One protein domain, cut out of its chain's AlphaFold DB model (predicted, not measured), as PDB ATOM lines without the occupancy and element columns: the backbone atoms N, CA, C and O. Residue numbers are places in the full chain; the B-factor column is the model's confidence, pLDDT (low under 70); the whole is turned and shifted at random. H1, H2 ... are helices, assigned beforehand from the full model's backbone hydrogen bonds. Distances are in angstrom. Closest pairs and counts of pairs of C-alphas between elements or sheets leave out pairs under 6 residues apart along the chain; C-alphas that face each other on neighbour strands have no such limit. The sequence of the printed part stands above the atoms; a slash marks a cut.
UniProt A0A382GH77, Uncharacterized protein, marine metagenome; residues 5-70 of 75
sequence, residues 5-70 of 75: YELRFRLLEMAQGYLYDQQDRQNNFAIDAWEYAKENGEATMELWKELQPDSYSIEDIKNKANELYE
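What this domain is: This is residues 5 to 70 of the 75 residues of an uncharacterized protein of marine metagenome (UniProt A0A382GH77). One long helix, H1, makes the whole length of a rod, and beyond its last residue the chain folds back alongside it through the short helix H2 and an unnamed stretch. The return ends in H3, which crosses H1 steeply near the beginning of H1. The printed part has 66 residues with three named helices, in the order H1, H2, H3, and no named strand; the class is all helix. The whole is only just loose, close to extended, with a radius of gyration of the C-alphas of 16.2 A and spans of 53 by 16 by 15 A.

How they stand to each other: Start with H1, residues 5 to 39, and look at its residues 11 to 19, which alone touch H3, residues 58 to 70. Their closest C-alphas are those of Ala 15 and Ala 65, 5.2 A apart. The two helices run opposite ways at a steep tilt of 60 degrees. Farther along H1, look at Trp 34: its C-alpha is 7.0 A from that of Trp 48 in H2, residues 45 to 50, the closest pair of these two helices. H1 and H2 are close but not clearly touching, and run opposite ways at a shallow tilt of 33 degrees, only just short of steep. H2 and H3 are apart. In H1, H2 and H3 every O i to N i+4 pair is within hydrogen-bond range.

Where its parts are: Find C-alpha 5 at (21.482, 0.140, -21.901); from there H1 runs 51.3 A to C-alpha 39 at (-13.194, -2.691, 15.807). H2 spans residues 45 to 50, 8.8 A. H3 runs 18.6 A from C-alpha 58 to C-alpha 70 at (5.918, -1.262, -25.559).

The domain as a whole: The two C-alphas farthest apart are those of Tyr 5 and Gly 41, at 53.4 A, while those of Tyr 5 and Glu 70 are 16.0 A apart. The printed part has no cut. The link from H1 to H2 is tight, and that from H2 to H3 is short. The mean pLDDT of the printed part is 94.4, and no printed residue is under 70.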
ATOM      1  N   TYR A   5      21.333   0.690 -23.253       85.44
ATOM      2  CA  TYR A   5      21.482   0.140 -21.901       85.44
ATOM      3  C   TYR A   5      20.947   1.072 -20.804       85.44
ATOM      4  O   TYR A   5      20.289   0.604 -19.878       85.44
ATOM      5  N   GLU A   6      21.175   2.381 -20.922       85.56
ATOM      6  CA  GLU A   6      20.664   3.381 -19.975       85.56
ATOM      7  C   GLU A   6      19.137   3.464 -20.034       85.56
ATOM      8  O   GLU A   6      18.486   3.601 -19.000       85.56
ATOM      9  N   LEU A   7      18.555   3.333 -21.232       86.62
ATOM     10  CA  LEU A   7      17.104   3.304 -21.407       86.62
ATOM     11  C   LEU A   7      16.486   2.072 -20.729       86.62
ATOM     12  O   LEU A   7      15.529   2.210 -19.972       86.62
ATOM     13  N   ARG A   8      17.060   0.881 -20.951       86.81
ATOM     14  CA  ARG A   8      16.608  -0.362 -20.301       86.81
ATOM     15  C   ARG A   8      16.716  -0.280 -18.784       86.81
ATOM     16  O   ARG A   8      15.787  -0.676 -18.088       86.81
ATOM     17  N   PHE A   9      17.824   0.254 -18.276       90.88
ATOM     18  CA  PHE A   9      18.008   0.442 -16.841       90.88
ATOM     19  C   PHE A   9      16.958   1.396 -16.258       90.88
ATOM     20  O   PHE A   9      16.311   1.057 -15.272       90.88
ATOM     21  N   ARG A  10      16.712   2.537 -16.912       91.50
ATOM     22  CA  ARG A  10      15.685   3.496 -16.483       91.50
ATOM     23  C   ARG A  10      14.279   2.889 -16.493       91.50
ATOM     24  O   ARG A  10      13.486   3.179 -15.608       91.50
ATOM     25  N   LEU A  11      13.955   2.040 -17.468       91.50
ATOM     26  CA  LEU A  11      12.670   1.333 -17.508       91.50
ATOM     27  C   LEU A  11      12.516   0.341 -16.355       91.50
ATOM     28  O   LEU A  11      11.448   0.282 -15.754       91.50
ATOM     29  N   LEU A  12      13.578  -0.395 -16.016       94.44
ATOM     30  CA  LEU A  12      13.588  -1.282 -14.851       94.44
ATOM     31  C   LEU A  12      13.428  -0.499 -13.542       94.44
ATOM     32  O   LEU A  12      12.662  -0.918 -12.681       94.44
ATOM     33  N   GLU A  13      14.096   0.647 -13.412       94.81
ATOM     34  CA  GLU A  13      13.969   1.538 -12.255       94.81
ATOM     35  C   GLU A  13      12.535   2.073 -12.109       94.81
ATOM     36  O   GLU A  13      11.946   1.986 -11.032       94.81
ATOM     37  N   MET A  14      11.928   2.547 -13.202       94.69
ATOM     38  CA  MET A  14      10.533   3.004 -13.201       94.69
ATOM     39  C   MET A  14       9.553   1.869 -12.877       94.69
ATOM     40  O   MET A  14       8.623   2.067 -12.097       94.69
ATOM     41  N   ALA A  15       9.765   0.678 -13.441       96.31
ATOM     42  CA  ALA A  15       8.953  -0.500 -13.156       96.31
ATOM     43  C   ALA A  15       9.037  -0.911 -11.680       96.31
ATOM     44  O   ALA A  15       8.011  -1.181 -11.054       96.31
ATOM     45  N   GLN A  16      10.244  -0.915 -11.112       96.19
ATOM     46  CA  GLN A  16      10.461  -1.207  -9.700       96.19
ATOM     47  C   GLN A  16       9.781  -0.169  -8.803       96.19
ATOM     48  O   GLN A  16       9.088  -0.557  -7.865       96.19
ATOM     49  N   GLY A  17       9.943   1.125  -9.097       96.62
ATOM     50  CA  GLY A  17       9.291   2.197  -8.341       96.62
ATOM     51  C   GLY A  17       7.768   2.066  -8.356       96.62
ATOM     52  O   GLY A  17       7.131   2.112  -7.311       96.62
ATOM     53  N   TYR A  18       7.187   1.780  -9.523       96.06
ATOM     54  CA  TYR A  18       5.748   1.560  -9.647       96.06
ATOM     55  C   TYR A  18       5.245   0.392  -8.785       96.06
ATOM     56  O   TYR A  18       4.227   0.518  -8.103       96.06
ATOM     57  N   LEU A  19       5.944  -0.749  -8.824       96.69
ATOM     58  CA  LEU A  19       5.567  -1.938  -8.056       96.69
ATOM     59  C   LEU A  19       5.733  -1.719  -6.550       96.69
ATOM     60  O   LEU A  19       4.883  -2.160  -5.779       96.69
ATOM     61  N   TYR A  20       6.767  -0.981  -6.142       95.94
ATOM     62  CA  TYR A  20       6.946  -0.560  -4.756       95.94
ATOM     63  C   TYR A  20       5.773   0.300  -4.276       95.94
ATOM     64  O   TYR A  20       5.127  -0.044  -3.287       95.94
ATOM     65  N   ASP A  21       5.430   1.356  -5.017       96.31
ATOM     66  CA  ASP A  21       4.313   2.237  -4.666       96.31
ATOM     67  C   ASP A  21       2.980   1.476  -4.640       96.31
ATOM     68  O   ASP A  21       2.086   1.769  -3.845       96.31
ATOM     69  N   GLN A  22       2.810   0.504  -5.540       95.56
ATOM     70  CA  GLN A  22       1.643  -0.368  -5.551       95.56
ATOM     71  C   GLN A  22       1.575  -1.239  -4.299       95.56
ATOM     72  O   GLN A  22       0.507  -1.318  -3.693       95.56
ATOM     73  N   GLN A  23       2.683  -1.865  -3.906       95.62
ATOM     74  CA  GLN A  23       2.721  -2.691  -2.707       95.62
ATOM     75  C   GLN A  23       2.496  -1.860  -1.441       95.62
ATOM     76  O   GLN A  23       1.745  -2.288  -0.569       95.62
ATOM     77  N   ASP A  24       3.050  -0.649  -1.359       96.25
ATOM     78  CA  ASP A  24       2.803   0.259  -0.236       96.25
ATOM     79  C   ASP A  24       1.310   0.599  -0.092       96.25
ATOM     80  O   ASP A  24       0.731   0.470   0.986       96.25
ATOM     81  N   ARG A  25       0.628   0.914  -1.204       96.50
ATOM     82  CA  ARG A  25      -0.830   1.131  -1.194       96.50
ATOM     83  C   ARG A  25      -1.607  -0.094  -0.718       96.50
ATOM     84  O   ARG A  25      -2.571   0.060   0.029       96.50
ATOM     85  N   GLN A  26      -1.214  -1.291  -1.151       96.19
ATOM     86  CA  GLN A  26      -1.875  -2.527  -0.728       96.19
ATOM     87  C   GLN A  26      -1.636  -2.823   0.757       96.19
ATOM     88  O   GLN A  26      -2.570  -3.215   1.447       96.19
ATOM     89  N   ASN A  27      -0.426  -2.568   1.265       96.31
ATOM     90  CA  ASN A  27      -0.114  -2.678   2.690       96.31
ATOM     91  C   ASN A  27      -0.985  -1.736   3.525       96.31
ATOM     92  O   ASN A  27      -1.580  -2.166   4.509       96.31
ATOM     93  N   ASN A  28      -1.099  -0.470   3.116       97.12
ATOM     94  CA  ASN A  28      -1.931   0.509   3.818       97.12
ATOM     95  C   ASN A  28      -3.401   0.065   3.850       97.12
ATOM     96  O   ASN A  28      -4.020   0.055   4.908       97.12
ATOM     97  N   PHE A  29      -3.928  -0.411   2.718       97.00
ATOM     98  CA  PHE A  29      -5.282  -0.958   2.658       97.00
ATOM     99  C   PHE A  29      -5.475  -2.175   3.579       97.00
ATOM    100  O   PHE A  29      -6.483  -2.267   4.276       97.00
ATOM    101  N   ALA A  30      -4.513  -3.099   3.604       97.06
ATOM    102  CA  ALA A  30      -4.553  -4.274   4.472       97.06
ATOM    103  C   ALA A  30      -4.560  -3.891   5.960       97.06
ATOM    104  O   ALA A  30      -5.295  -4.489   6.748       97.06
ATOM    105  N   ILE A  31      -3.774  -2.878   6.337       97.12
ATOM    106  CA  ILE A  31      -3.744  -2.329   7.697       97.12
ATOM    107  C   ILE A  31      -5.105  -1.723   8.052       97.12
ATOM    108  O   ILE A  31      -5.666  -2.084   9.084       97.12
ATOM    109  N   ASP A  32      -5.668  -0.874   7.192       97.56
ATOM    110  CA  ASP A  32      -6.965  -0.233   7.438       97.56
ATOM    111  C   ASP A  32      -8.093  -1.270   7.584       97.56
ATOM    112  O   ASP A  32      -8.908  -1.198   8.507       97.56
ATOM    113  N   ALA A  33      -8.117  -2.279   6.709       97.06
ATOM    114  CA  ALA A  33      -9.082  -3.374   6.775       97.06
ATOM    115  C   ALA A  33      -8.934  -4.195   8.066       97.06
ATOM    116  O   ALA A  33      -9.932  -4.596   8.670       97.06
ATOM    117  N   TRP A  34      -7.698  -4.422   8.517       97.81
ATOM    118  CA  TRP A  34      -7.427  -5.116   9.771       97.81
ATOM    119  C   TRP A  34      -7.883  -4.319  10.995       97.81
ATOM    120  O   TRP A  34      -8.499  -4.887  11.899       97.81
ATOM    121  N   GLU A  35      -7.612  -3.012  11.035       97.75
ATOM    122  CA  GLU A  35      -8.096  -2.134  12.105       97.75
ATOM    123  C   GLU A  35      -9.627  -2.161  12.180       97.75
ATOM    124  O   GLU A  35     -10.184  -2.416  13.249       97.75
ATOM    125  N   TYR A  36     -10.307  -2.044  11.038       97.88
ATOM    126  CA  TYR A  36     -11.764  -2.134  10.969       97.88
ATOM    127  C   TYR A  36     -12.305  -3.490  11.453       97.88
ATOM    128  O   TYR A  36     -13.272  -3.555  12.215       97.88
ATOM    129  N   ALA A  37     -11.664  -4.596  11.067       97.31
ATOM    130  CA  ALA A  37     -12.059  -5.927  11.524       97.31
ATOM    131  C   ALA A  37     -11.887  -6.097  13.042       97.31
ATOM    132  O   ALA A  37     -12.722  -6.732  13.692       97.31
ATOM    133  N   LYS A  38     -10.837  -5.512  13.635       97.19
ATOM    134  CA  LYS A  38     -10.661  -5.497  15.096       97.19
ATOM    135  C   LYS A  38     -11.766  -4.703  15.784       97.19
ATOM    136  O   LYS A  38     -12.298  -5.183  16.783       97.19
ATOM    137  N   GLU A  39     -12.122  -3.533  15.256       97.69
ATOM    138  CA  GLU A  39     -13.194  -2.691  15.807       97.69
ATOM    139  C   GLU A  39     -14.555  -3.404  15.804       97.69
ATOM    140  O   GLU A  39     -15.312  -3.283  16.767       97.69
ATOM    141  N   ASN A  40     -14.834  -4.213  14.778       96.44
ATOM    142  CA  ASN A  40     -16.080  -4.983  14.670       96.44
ATOM    143  C   ASN A  40     -16.040  -6.360  15.354       96.44
ATOM    144  O   ASN A  40     -17.052  -7.058  15.387       96.44
ATOM    145  N   GLY A  41     -14.895  -6.767  15.914       96.12
ATOM    146  CA  GLY A  41     -14.729  -8.081  16.543       96.12
ATOM    147  C   GLY A  41     -14.633  -9.256  15.558       96.12
ATOM    148  O   GLY A  41     -14.807 -10.403  15.962       96.12
ATOM    149  N   GLU A  42     -14.340  -8.986  14.286       96.00
ATOM    150  CA  GLU A  42     -14.200  -9.974  13.202       96.00
ATOM    151  C   GLU A  42     -12.731 -10.356  12.927       96.00
ATOM    152  O   GLU A  42     -12.435 -11.173  12.054       96.00
ATOM    153  N   ALA A  43     -11.787  -9.779  13.676       96.38
ATOM    154  CA  ALA A  43     -10.361 -10.054  13.535       96.38
ATOM    155  C   ALA A  43     -10.022 -11.518  13.868       96.38
ATOM    156  O   ALA A  43     -10.028 -11.940  15.026       96.38
ATOM    157  N   THR A  44      -9.668 -12.283  12.834       97.50
ATOM    158  CA  THR A  44      -9.233 -13.684  12.927       97.50
ATOM    159  C   THR A  44      -7.846 -13.869  12.317       97.50
ATOM    160  O   THR A  44      -7.370 -13.044  11.535       97.50
ATOM    161  N   MET A  45      -7.173 -14.968  12.667       95.44
ATOM    162  CA  MET A  45      -5.863 -15.293  12.086       95.44
ATOM    163  C   MET A  45      -5.962 -15.637  10.598       95.44
ATOM    164  O   MET A  45      -5.005 -15.430   9.854       95.44
ATOM    165  N   GLU A  46      -7.098 -16.179  10.176       97.06
ATOM    166  CA  GLU A  46      -7.445 -16.444   8.787       97.06
ATOM    167  C   GLU A  46      -7.541 -15.127   8.012       97.06
ATOM    168  O   GLU A  46      -6.800 -14.945   7.048       97.06
ATOM    169  N   LEU A  47      -8.330 -14.166   8.509       96.00
ATOM    170  CA  LEU A  47      -8.453 -12.842   7.899       96.00
ATOM    171  C   LEU A  47      -7.102 -12.117   7.820       96.00
ATOM    172  O   LEU A  47      -6.774 -11.530   6.795       96.00
ATOM    173  N   TRP A  48      -6.274 -12.196   8.869       94.12
ATOM    174  CA  TRP A  48      -4.934 -11.598   8.851       94.12
ATOM    175  C   TRP A  48      -4.070 -12.120   7.696       94.12
ATOM    176  O   TRP A  48      -3.346 -11.345   7.072       94.12
ATOM    177  N   LYS A  49      -4.132 -13.430   7.421       95.06
ATOM    178  CA  LYS A  49      -3.389 -14.061   6.322       95.06
ATOM    179  C   LYS A  49      -3.943 -13.655   4.961       95.06
ATOM    180  O   LYS A  49      -3.151 -13.416   4.061       95.06
ATOM    181  N   GLU A  50      -5.263 -13.571   4.824       95.62
ATOM    182  CA  GLU A  50      -5.929 -13.161   3.579       95.62
ATOM    183  C   GLU A  50      -5.663 -11.697   3.221       95.62
ATOM    184  O   GLU A  50      -5.596 -11.355   2.044       95.62
ATOM    185  N   LEU A  51      -5.476 -10.836   4.224       95.88
ATOM    186  CA  LEU A  51      -5.154  -9.426   4.018       95.88
ATOM    187  C   LEU A  51      -3.694  -9.183   3.612       95.88
ATOM    188  O   LEU A  51      -3.387  -8.081   3.164       95.88
ATOM    189  N   GLN A  52      -2.784 -10.153   3.769       93.81
ATOM    190  CA  GLN A  52      -1.383  -9.943   3.398       93.81
ATOM    191  C   GLN A  52      -1.261  -9.757   1.880       93.81
ATOM    192  O   GLN A  52      -1.662 -10.647   1.131       93.81
ATOM    193  N   PRO A  53      -0.685  -8.642   1.404       92.06
ATOM    194  CA  PRO A  53      -0.490  -8.451  -0.020       92.06
ATOM    195  C   PRO A  53       0.631  -9.338  -0.553       92.06
ATOM    196  O   PRO A  53       1.639  -9.583   0.118       92.06
ATOM    197  N   ASP A  54       0.476  -9.769  -1.802       91.56
ATOM    198  CA  ASP A  54       1.503 -10.524  -2.501       91.56
ATOM    199  C   ASP A  54       2.735  -9.650  -2.764       91.56
ATOM    200  O   ASP A  54       2.648  -8.512  -3.233       91.56
ATOM    201  N   SER A  55       3.913 -10.203  -2.487       90.94
ATOM    202  CA  SER A  55       5.178  -9.561  -2.832       90.94
ATOM    203  C   SER A  55       5.449  -9.662  -4.322       90.94
ATOM    204  O   SER A  55       5.398 -10.751  -4.894       90.94
ATOM    205  N   TYR A  56       5.818  -8.538  -4.936       93.69
ATOM    206  CA  TYR A  56       6.274  -8.555  -6.319       93.69
ATOM    207  C   TYR A  56       7.650  -9.220  -6.427       93.69
ATOM    208  O   TYR A  56       8.525  -9.095  -5.564       93.69
ATOM    209  N   SER A  57       7.849  -9.934  -7.526       95.81
ATOM    210  CA  SER A  57       9.084 -10.627  -7.860       95.81
ATOM    211  C   SER A  57       9.930  -9.832  -8.857       95.81
ATOM    212  O   SER A  57       9.503  -8.843  -9.457       95.81
ATOM    213  N   ILE A  58      11.155 -10.307  -9.096       92.94
ATOM    214  CA  ILE A  58      12.008  -9.782 -10.174       92.94
ATOM    215  C   ILE A  58      11.344  -9.975 -11.547       92.94
ATOM    216  O   ILE A  58      11.557  -9.167 -12.451       92.94
ATOM    217  N   GLU A  59      10.551 -11.033 -11.717       95.75
ATOM    218  CA  GLU A  59       9.852 -11.290 -12.975       95.75
ATOM    219  C   GLU A  59       8.752 -10.252 -13.221       95.75
ATOM    220  O   GLU A  59       8.631  -9.739 -14.331       95.75
ATOM    221  N   ASP A  60       8.042  -9.836 -12.172       96.19
ATOM    222  CA  ASP A  60       7.035  -8.774 -12.261       96.19
ATOM    223  C   ASP A  60       7.661  -7.434 -12.659       96.19
ATOM    224  O   ASP A  60       7.107  -6.715 -13.493       96.19
ATOM    225  N   ILE A  61       8.859  -7.128 -12.142       95.00
ATOM    226  CA  ILE A  61       9.626  -5.936 -12.544       95.00
ATOM    227  C   ILE A  61       9.947  -5.986 -14.041       95.00
ATOM    228  O   ILE A  61       9.758  -4.992 -14.745       95.00
ATOM    229  N   LYS A  62      10.413  -7.131 -14.553       94.25
ATOM    230  CA  LYS A  62      10.725  -7.289 -15.983       94.25
ATOM    231  C   LYS A  62       9.478  -7.170 -16.853       94.25
ATOM    232  O   LYS A  62       9.518  -6.471 -17.861       94.25
ATOM    233  N   ASN A  63       8.380  -7.807 -16.454       95.75
ATOM    234  CA  ASN A  63       7.110  -7.735 -17.172       95.75
ATOM    235  C   ASN A  63       6.598  -6.294 -17.230       95.75
ATOM    236  O   ASN A  63       6.292  -5.791 -18.310       95.75
ATOM    237  N   LYS A  64       6.621  -5.580 -16.100       95.50
ATOM    238  CA  LYS A  64       6.244  -4.166 -16.044       95.50
ATOM    239  C   LYS A  64       7.167  -3.285 -16.890       95.50
ATOM    240  O   LYS A  64       6.691  -2.382 -17.572       95.50
ATOM    241  N   ALA A  65       8.474  -3.546 -16.896       93.69
ATOM    242  CA  ALA A  65       9.417  -2.812 -17.738       93.69
ATOM    243  C   ALA A  65       9.164  -3.042 -19.238       93.69
ATOM    244  O   ALA A  65       9.251  -2.093 -20.016       93.69
ATOM    245  N   ASN A  66       8.804  -4.268 -19.639       91.81
ATOM    246  CA  ASN A  66       8.412  -4.578 -21.016       91.81
ATOM    247  C   ASN A  66       7.125  -3.841 -21.412       91.81
ATOM    248  O   ASN A  66       7.078  -3.245 -22.483       91.81
ATOM    249  N   GLU A  67       6.118  -3.795 -20.534       91.62
ATOM    250  CA  GLU A  67       4.896  -3.012 -20.771       91.62
ATOM    251  C   GLU A  67       5.196  -1.516 -20.967       91.62
ATOM    252  O   GLU A  67       4.694  -0.893 -21.904       91.62
ATOM    253  N   LEU A  68       6.045  -0.937 -20.108       88.06
ATOM    254  CA  LEU A  68       6.471   0.462 -20.222       88.06
ATOM    255  C   LEU A  68       7.242   0.718 -21.523       88.06
ATOM    256  O   LEU A  68       7.099   1.781 -22.124       88.06
ATOM    257  N   TYR A  69       8.047  -0.246 -21.968       86.06
ATOM    258  CA  TYR A  69       8.785  -0.163 -23.225       86.06
ATOM    259  C   TYR A  69       7.856  -0.212 -24.445       86.06
ATOM    260  O   TYR A  69       7.953   0.650 -25.317       86.06
ATOM    261  N   GLU A  70       6.911  -1.157 -24.482       84.94
ATOM    262  CA  GLU A  70       5.918  -1.262 -25.559       84.94
ATOM    263  C   GLU A  70       5.070   0.006 -25.701       84.94
ATOM    264  O   GLU A  70       4.706   0.388 -26.815       84.94
TER     265      GLU A  70